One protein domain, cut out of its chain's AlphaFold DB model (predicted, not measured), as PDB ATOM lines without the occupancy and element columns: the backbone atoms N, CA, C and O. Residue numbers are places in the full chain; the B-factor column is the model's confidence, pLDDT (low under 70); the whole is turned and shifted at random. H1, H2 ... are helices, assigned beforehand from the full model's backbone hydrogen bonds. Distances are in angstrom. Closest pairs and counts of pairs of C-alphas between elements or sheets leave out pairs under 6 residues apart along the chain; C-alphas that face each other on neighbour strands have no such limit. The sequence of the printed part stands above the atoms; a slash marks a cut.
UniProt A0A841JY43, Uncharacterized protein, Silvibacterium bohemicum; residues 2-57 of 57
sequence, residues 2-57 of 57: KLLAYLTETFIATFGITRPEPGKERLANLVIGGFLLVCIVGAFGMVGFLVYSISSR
ATOM      1  N   LYS A   2     -33.376 -25.296  53.921       77.62
ATOM      2  CA  LYS A   2     -32.452 -25.981  54.860       77.62
ATOM      3  C   LYS A   2     -32.298 -27.494  54.625       77.62
ATOM      4  O   LYS A   2     -31.181 -27.983  54.638       77.62
ATOM      5  N   LEU A   3     -33.391 -28.212  54.344       78.62
ATOM      6  CA  LEU A   3     -33.352 -29.664  54.102       78.62
ATOM      7  C   LEU A   3     -32.600 -30.028  52.808       78.62
ATOM      8  O   LEU A   3     -31.735 -30.891  52.814       78.62
ATOM      9  N   LEU A   4     -32.907 -29.340  51.704       79.38
ATOM     10  CA  LEU A   4     -32.227 -29.541  50.419       79.38
ATOM     11  C   LEU A   4     -30.747 -29.148  50.481       79.38
ATOM     12  O   LEU A   4     -29.917 -29.855  49.921       79.38
ATOM     13  N   ALA A   5     -30.417 -28.060  51.184       80.19
ATOM     14  CA  ALA A   5     -29.031 -27.674  51.430       80.19
ATOM     15  C   ALA A   5     -28.291 -28.742  52.243       80.19
ATOM     16  O   ALA A   5     -27.211 -29.151  51.846       80.19
ATOM     17  N   TYR A   6     -28.912 -29.268  53.301       83.25
ATOM     18  CA  TYR A   6     -28.349 -30.354  54.107       83.25
ATOM     19  C   TYR A   6     -28.131 -31.642  53.300       83.25
ATOM     20  O   TYR A   6     -27.079 -32.268  53.401       83.25
ATOM     21  N   LEU A   7     -29.093 -32.027  52.458       81.00
ATOM     22  CA  LEU A   7     -28.965 -33.186  51.566       81.00
ATOM     23  C   LEU A   7     -27.846 -32.993  50.546       81.00
ATOM     24  O   LEU A   7     -27.072 -33.912  50.294       81.00
ATOM     25  N   THR A   8     -27.746 -31.792  49.982       80.19
ATOM     26  CA  THR A   8     -26.698 -31.443  49.022       80.19
ATOM     27  C   THR A   8     -25.331 -31.441  49.702       80.19
ATOM     28  O   THR A   8     -24.405 -32.045  49.185       80.19
ATOM     29  N   GLU A   9     -25.200 -30.859  50.893       82.25
ATOM     30  CA  GLU A   9     -23.960 -30.857  51.676       82.25
ATOM     31  C   GLU A   9     -23.541 -32.273  52.091       82.25
ATOM     32  O   GLU A   9     -22.379 -32.637  51.941       82.25
ATOM     33  N   THR A  10     -24.493 -33.106  52.518       82.12
ATOM     34  CA  THR A  10     -24.250 -34.520  52.841       82.12
ATOM     35  C   THR A  10     -23.784 -35.288  51.607       82.12
ATOM     36  O   THR A  10     -22.795 -36.008  51.666       82.12
ATOM     37  N   PHE A  11     -24.436 -35.085  50.460       79.94
ATOM     38  CA  PHE A  11     -24.023 -35.680  49.192       79.94
ATOM     39  C   PHE A  11     -22.608 -35.240  48.791       79.94
ATOM     40  O   PHE A  11     -21.786 -36.065  48.399       79.94
ATOM     41  N   ILE A  12     -22.287 -33.957  48.950       82.19
ATOM     42  CA  ILE A  12     -20.946 -33.421  48.692       82.19
ATOM     43  C   ILE A  12     -19.922 -34.015  49.660       82.19
ATOM     44  O   ILE A  12     -18.819 -34.336  49.235       82.19
ATOM     45  N   ALA A  13     -20.270 -34.204  50.932       81.38
ATOM     46  CA  ALA A  13     -19.396 -34.831  51.917       81.38
ATOM     47  C   ALA A  13     -19.153 -36.320  51.621       81.38
ATOM     48  O   ALA A  13     -18.040 -36.804  51.801       81.38
ATOM     49  N   THR A  14     -20.167 -37.046  51.140       80.25
ATOM     50  CA  THR A  14     -20.058 -38.472  50.801       80.25
ATOM     51  C   THR A  14     -19.296 -38.709  49.498       80.25
ATOM     52  O   THR A  14     -18.472 -39.616  49.434       80.25
ATOM     53  N   PHE A  15     -19.560 -37.913  48.460       79.69
ATOM     54  CA  PHE A  15     -18.978 -38.120  47.129       79.69
ATOM     55  C   PHE A  15     -17.773 -37.219  46.831       79.69
ATOM     56  O   PHE A  15     -17.067 -37.468  45.864       79.69
ATOM     57  N   GLY A  16     -17.510 -36.181  47.631       65.19
ATOM     58  CA  GLY A  16     -16.272 -35.388  47.632       65.19
ATOM     59  C   GLY A  16     -16.000 -34.497  46.412       65.19
ATOM     60  O   GLY A  16     -15.011 -33.767  46.422       65.19
ATOM     61  N   ILE A  17     -16.830 -34.534  45.363       64.19
ATOM     62  CA  ILE A  17     -16.430 -34.038  44.030       64.19
ATOM     63  C   ILE A  17     -17.093 -32.708  43.624       64.19
ATOM     64  O   ILE A  17     -16.473 -31.906  42.930       64.19
ATOM     65  N   THR A  18     -18.325 -32.413  44.048       67.81
ATOM     66  CA  THR A  18     -19.109 -31.290  43.489       67.81
ATOM     67  C   THR A  18     -19.358 -30.159  44.484       67.81
ATOM     68  O   THR A  18     -20.423 -30.093  45.084       67.81
ATOM     69  N   ARG A  19     -18.428 -29.208  44.633       72.56
ATOM     70  CA  ARG A  19     -18.759 -27.927  45.290       72.56
ATOM     71  C   ARG A  19     -19.477 -26.997  44.300       72.56
ATOM     72  O   ARG A  19     -18.941 -26.769  43.217       72.56
ATOM     73  N   PRO A  20     -20.671 -26.471  44.629       70.12
ATOM     74  CA  PRO A  20     -21.384 -25.563  43.742       70.12
ATOM     75  C   PRO A  20     -20.651 -24.222  43.618       70.12
ATOM     76  O   PRO A  20     -20.121 -23.693  44.592       70.12
ATOM     77  N   GLU A  21     -20.638 -23.674  42.406       79.81
ATOM     78  CA  GLU A  21     -20.081 -22.350  42.111       79.81
ATOM     79  C   GLU A  21     -20.833 -21.249  42.889       79.81
ATOM     80  O   GLU A  21     -22.074 -21.291  42.944       79.81
ATOM     81  N   PRO A  22     -20.128 -20.239  43.442       71.25
ATOM     82  CA  PRO A  22     -20.771 -19.120  44.123       71.25
ATOM     83  C   PRO A  22     -21.717 -18.400  43.150       71.25
ATOM     84  O   PRO A  22     -21.306 -17.906  42.104       71.25
ATOM     85  N   GLY A  23     -23.016 -18.406  43.470       77.25
ATOM     86  CA  GLY A  23     -24.098 -17.886  42.619       77.25
ATOM     87  C   GLY A  23     -25.045 -18.948  42.041       77.25
ATOM     88  O   GLY A  23     -26.194 -18.629  41.736       77.25
ATOM     89  N   LYS A  24     -24.635 -20.224  41.967       79.44
ATOM     90  CA  LYS A  24     -25.487 -21.347  41.507       79.44
ATOM     91  C   LYS A  24     -25.991 -22.248  42.635       79.44
ATOM     92  O   LYS A  24     -26.704 -23.216  42.379       79.44
ATOM     93  N   GLU A  25     -25.691 -21.915  43.887       80.75
ATOM     94  CA  GLU A  25     -26.026 -22.717  45.072       80.75
ATOM     95  C   GLU A  25     -27.519 -23.045  45.191       80.75
ATOM     96  O   GLU A  25     -27.888 -24.160  45.548       80.75
ATOM     97  N   ARG A  26     -28.408 -22.102  44.849       80.88
ATOM     98  CA  ARG A  26     -29.862 -22.347  44.868       80.88
ATOM     99  C   ARG A  26     -30.286 -23.412  43.864       80.88
ATOM    100  O   ARG A  26     -31.114 -24.254  44.198       80.88
ATOM    101  N   LEU A  27     -29.732 -23.362  42.656       83.00
ATOM    102  CA  LEU A  27     -30.064 -24.299  41.587       83.00
ATOM    103  C   LEU A  27     -29.452 -25.671  41.888       83.00
ATOM    104  O   LEU A  27     -30.146 -26.676  41.791       83.00
ATOM    105  N   ALA A  28     -28.205 -25.702  42.367       80.50
ATOM    106  CA  ALA A  28     -27.554 -26.922  42.832       80.50
ATOM    107  C   ALA A  28     -28.337 -27.588  43.973       80.50
ATOM    108  O   ALA A  28     -28.627 -28.776  43.893       80.50
ATOM    109  N   ASN A  29     -28.769 -26.820  44.977       82.38
ATOM    110  CA  ASN A  29     -29.586 -27.344  46.071       82.38
ATOM    111  C   ASN A  29     -30.930 -27.886  45.583       82.38
ATOM    112  O   ASN A  29     -31.386 -28.906  46.086       82.38
ATOM    113  N   LEU A  30     -31.571 -27.220  44.618       84.75
ATOM    114  CA  LEU A  30     -32.846 -27.674  44.065       84.75
ATOM    115  C   LEU A  30     -32.686 -28.974  43.266       84.75
ATOM    116  O   LEU A  30     -33.469 -29.898  43.448       84.75
ATOM    117  N   VAL A  31     -31.675 -29.046  42.399       85.25
ATOM    118  CA  VAL A  31     -31.458 -30.187  41.503       85.25
ATOM    119  C   VAL A  31     -30.873 -31.372  42.261       85.25
ATOM    120  O   VAL A  31     -31.463 -32.445  42.244       85.25
ATOM    121  N   ILE A  32     -29.753 -31.187  42.964       83.75
ATOM    122  CA  ILE A  32     -29.050 -32.270  43.665       83.75
ATOM    123  C   ILE A  32     -29.853 -32.702  44.885       83.75
ATOM    124  O   ILE A  32     -30.206 -33.872  45.012       83.75
ATOM    125  N   GLY A  33     -30.199 -31.756  45.760       84.75
ATOM    126  CA  GLY A  33     -30.990 -32.055  46.948       84.75
ATOM    127  C   GLY A  33     -32.382 -32.588  46.602       84.75
ATOM    128  O   GLY A  33     -32.888 -33.461  47.301       84.75
ATOM    129  N   GLY A  34     -32.998 -32.095  45.522       86.38
ATOM    130  CA  GLY A  34     -34.326 -32.528  45.089       86.38
ATOM    131  C   GLY A  34     -34.290 -33.927  44.493       86.38
ATOM    132  O   GLY A  34     -35.104 -34.767  44.866       86.38
ATOM    133  N   PHE A  35     -33.305 -34.204  43.639       86.88
ATOM    134  CA  PHE A  35     -33.066 -35.540  43.104       86.88
ATOM    135  C   PHE A  35     -32.804 -36.553  44.224       86.88
ATOM    136  O   PHE A  35     -33.460 -37.593  44.268       86.88
ATOM    137  N   LEU A  36     -31.932 -36.219  45.188       86.56
ATOM    138  CA  LEU A  36     -31.689 -37.079  46.348       86.56
ATOM    139  C   LEU A  36     -32.967 -37.357  47.133       86.56
ATOM    140  O   LEU A  36     -33.216 -38.495  47.522       86.56
ATOM    141  N   LEU A  37     -33.775 -36.325  47.368       88.75
ATOM    142  CA  LEU A  37     -35.009 -36.464  48.125       88.75
ATOM    143  C   LEU A  37     -35.994 -37.399  47.420       88.75
ATOM    144  O   LEU A  37     -36.583 -38.253  48.075       88.75
ATOM    145  N   VAL A  38     -36.129 -37.299  46.094       91.69
ATOM    146  CA  VAL A  38     -36.963 -38.218  45.306       91.69
ATOM    147  C   VAL A  38     -36.445 -39.653  45.399       91.69
ATOM    148  O   VAL A  38     -37.240 -40.563  45.623       91.69
ATOM    149  N   CYS A  39     -35.131 -39.871  45.295       89.19
ATOM    150  CA  CYS A  39     -34.543 -41.204  45.447       89.19
ATOM    151  C   CYS A  39     -34.802 -41.794  46.839       89.19
ATOM    152  O   CYS A  39     -35.196 -42.954  46.946       89.19
ATOM    153  N   ILE A  40     -34.628 -40.997  47.897       90.75
ATOM    154  CA  ILE A  40     -34.889 -41.414  49.280       90.75
ATOM    155  C   ILE A  40     -36.367 -41.773  49.445       90.75
ATOM    156  O   ILE A  40     -36.683 -42.880  49.867       90.75
ATOM    157  N   VAL A  41     -37.280 -40.875  49.070       93.56
ATOM    158  CA  VAL A  41     -38.725 -41.111  49.194       93.56
ATOM    159  C   VAL A  41     -39.160 -42.323  48.369       93.56
ATOM    160  O   VAL A  41     -39.942 -43.133  48.858       93.56
ATOM    161  N   GLY A  42     -38.626 -42.494  47.159       94.06
ATOM    162  CA  GLY A  42     -38.898 -43.659  46.320       94.06
ATOM    163  C   GLY A  42     -38.424 -44.966  46.955       94.06
ATOM    164  O   GLY A  42     -39.185 -45.929  47.007       94.06
ATOM    165  N   ALA A  43     -37.205 -44.993  47.502       93.19
ATOM    166  CA  ALA A  43     -36.663 -46.168  48.180       93.19
ATOM    167  C   ALA A  43     -37.462 -46.519  49.446       93.19
ATOM    168  O   ALA A  43     -37.887 -47.662  49.607       93.19
ATOM    169  N   PHE A  44     -37.736 -45.539  50.312       93.56
ATOM    170  CA  PHE A  44     -38.550 -45.749  51.514       93.56
ATOM    171  C   PHE A  44     -39.993 -46.129  51.178       93.56
ATOM    172  O   PHE A  44     -40.562 -46.987  51.846       93.56
ATOM    173  N   GLY A  45     -40.575 -45.542  50.133       94.12
ATOM    174  CA  GLY A  45     -41.906 -45.887  49.646       94.12
ATOM    175  C   GLY A  45     -41.969 -47.319  49.125       94.12
ATOM    176  O   GLY A  45     -42.878 -48.057  49.488       94.12
ATOM    177  N   MET A  46     -40.977 -47.748  48.341       94.81
ATOM    178  CA  MET A  46     -40.886 -49.122  47.845       94.81
ATOM    179  C   MET A  46     -40.690 -50.122  48.987       94.81
ATOM    180  O   MET A  46     -41.402 -51.120  49.046       94.81
ATOM    181  N   VAL A  47     -39.768 -49.856  49.917       94.69
ATOM    182  CA  VAL A  47     -39.539 -50.725  51.082       94.69
ATOM    183  C   VAL A  47     -40.782 -50.778  51.969       94.69
ATOM    184  O   VAL A  47     -41.218 -51.864  52.335       94.69
ATOM    185  N   GLY A  48     -41.394 -49.632  52.270       93.50
ATOM    186  CA  GLY A  48     -42.628 -49.558  53.051       93.50
ATOM    187  C   GLY A  48     -43.783 -50.295  52.376       93.50
ATOM    188  O   GLY A  48     -44.506 -51.034  53.038       93.50
ATOM    189  N   PHE A  49     -43.911 -50.169  51.055       93.31
ATOM    190  CA  PHE A  49     -44.891 -50.911  50.269       93.31
ATOM    191  C   PHE A  49     -44.638 -52.420  50.314       93.31
ATOM    192  O   PHE A  49     -45.573 -53.186  50.529       93.31
ATOM    193  N   LEU A  50     -43.386 -52.860  50.168       92.94
ATOM    194  CA  LEU A  50     -43.020 -54.272  50.270       92.94
ATOM    195  C   LEU A  50     -43.338 -54.824  51.664       92.94
ATOM    196  O   LEU A  50     -44.001 -55.852  51.767       92.94
ATOM    197  N   VAL A  51     -42.953 -54.119  52.730       94.25
ATOM    198  CA  VAL A  51     -43.271 -54.504  54.114       94.25
ATOM    199  C   VAL A  51     -44.780 -54.574  54.331       94.25
ATOM    200  O   VAL A  51     -45.268 -55.564  54.872       94.25
ATOM    201  N   TYR A  52     -45.531 -53.578  53.863       94.25
ATOM    202  CA  TYR A  52     -46.990 -53.582  53.931       94.25
ATOM    203  C   TYR A  52     -47.592 -54.772  53.170       94.25
ATOM    204  O   TYR A  52     -48.441 -55.477  53.704       94.25
ATOM    205  N   SER A  53     -47.106 -55.050  51.958       89.69
ATOM    206  CA  SER A  53     -47.582 -56.165  51.133       89.69
ATOM    207  C   SER A  53     -47.311 -57.537  51.759       89.69
ATOM    208  O   SER A  53     -48.100 -58.460  51.572       89.69
ATOM    209  N   ILE A  54     -46.214 -57.667  52.515       91.69
ATOM    210  CA  ILE A  54     -45.858 -58.889  53.242       91.69
ATOM    211  C   ILE A  54     -46.679 -59.005  54.530       91.69
ATOM    212  O   ILE A  54     -47.173 -60.082  54.830       91.69
ATOM    213  N   SER A  55     -46.836 -57.912  55.280       88.50
ATOM    214  CA  SER A  55     -47.552 -57.897  56.563       88.50
ATOM    215  C   SER A  55     -49.074 -57.961  56.425       88.50
ATOM    216  O   SER A  55     -49.745 -58.313  57.388       88.50
ATOM    217  N   SER A  56     -49.622 -57.548  55.282       77.75
ATOM    218  CA  SER A  56     -51.063 -57.570  55.002       77.75
ATOM    219  C   SER A  56     -51.527 -58.878  54.339       77.75
ATOM    220  O   SER A  56     -52.681 -58.956  53.911       77.75
ATOM    221  N   ARG A  57     -50.641 -59.875  54.224       53.66
ATOM    222  CA  ARG A  57     -50.971 -61.274  53.917       53.66
ATOM    223  C   ARG A  57     -51.165 -62.062  55.202       53.66
ATOM    224  O   ARG A  57     -52.011 -62.980  55.161       53.66
TER     225      ARG A  57
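This is residues 2 to 57 of the 57 residues of an uncharacterized protein of Silvibacterium bohemicum (UniProt A0A841JY43). A short helix, H1, crosses the first part of a much longer helix, H2, at about a right angle, and the link between them folds back from the end of H1 to the beginning of H2. The rest of H2 sticks out from this small body as a long arm, residues 38 to 57, of which 38 to 55 belong to H2, and the arm makes the length of the whole. The printed part has 56 residues, with two named helices in the order H1, H2 and no named strand; the class is all helix. It is only just loose, close to extended, with a radius of gyration of the C-alphas of 15.1 A, and the C-alphas span 53 by 19 by 14 A.

H1 is residues 2 to 15, 19.7 A from first to last C-alpha, and begins with C-alpha 2 at (-32.452, -25.981, 54.860). After residues 16 to 24, H2 is residues 25 to 55, 42.8 A long, from C-alpha 25 at (-26.026, -22.717, 45.072) to C-alpha 55 at (-47.552, -57.897, 56.563).

H1 and H2 touch, and their closest C-alphas, those of Leu 4 and Gly 33, are 4.5 A apart. H1 touches H2 with residues 3 to 8 alone, and H2 touches H1 with residues 28 to 37 alone. Their lines are about perpendicular, at 88 degrees. In H1 and H2 every O i to N i+4 pair is within hydrogen-bond range.

The two C-alphas farthest apart, those of Pro 22 and Arg 57, are 52.8 A apart. Without residues 38 to 57, which stand free, the body spans 22 by 19 by 15 A. The printed part has no cut, and the link from H1 to H2 is short. The mean pLDDT of the printed part is 83.4; residues 16 to 18 and residue 57, the chain's last, are under 70.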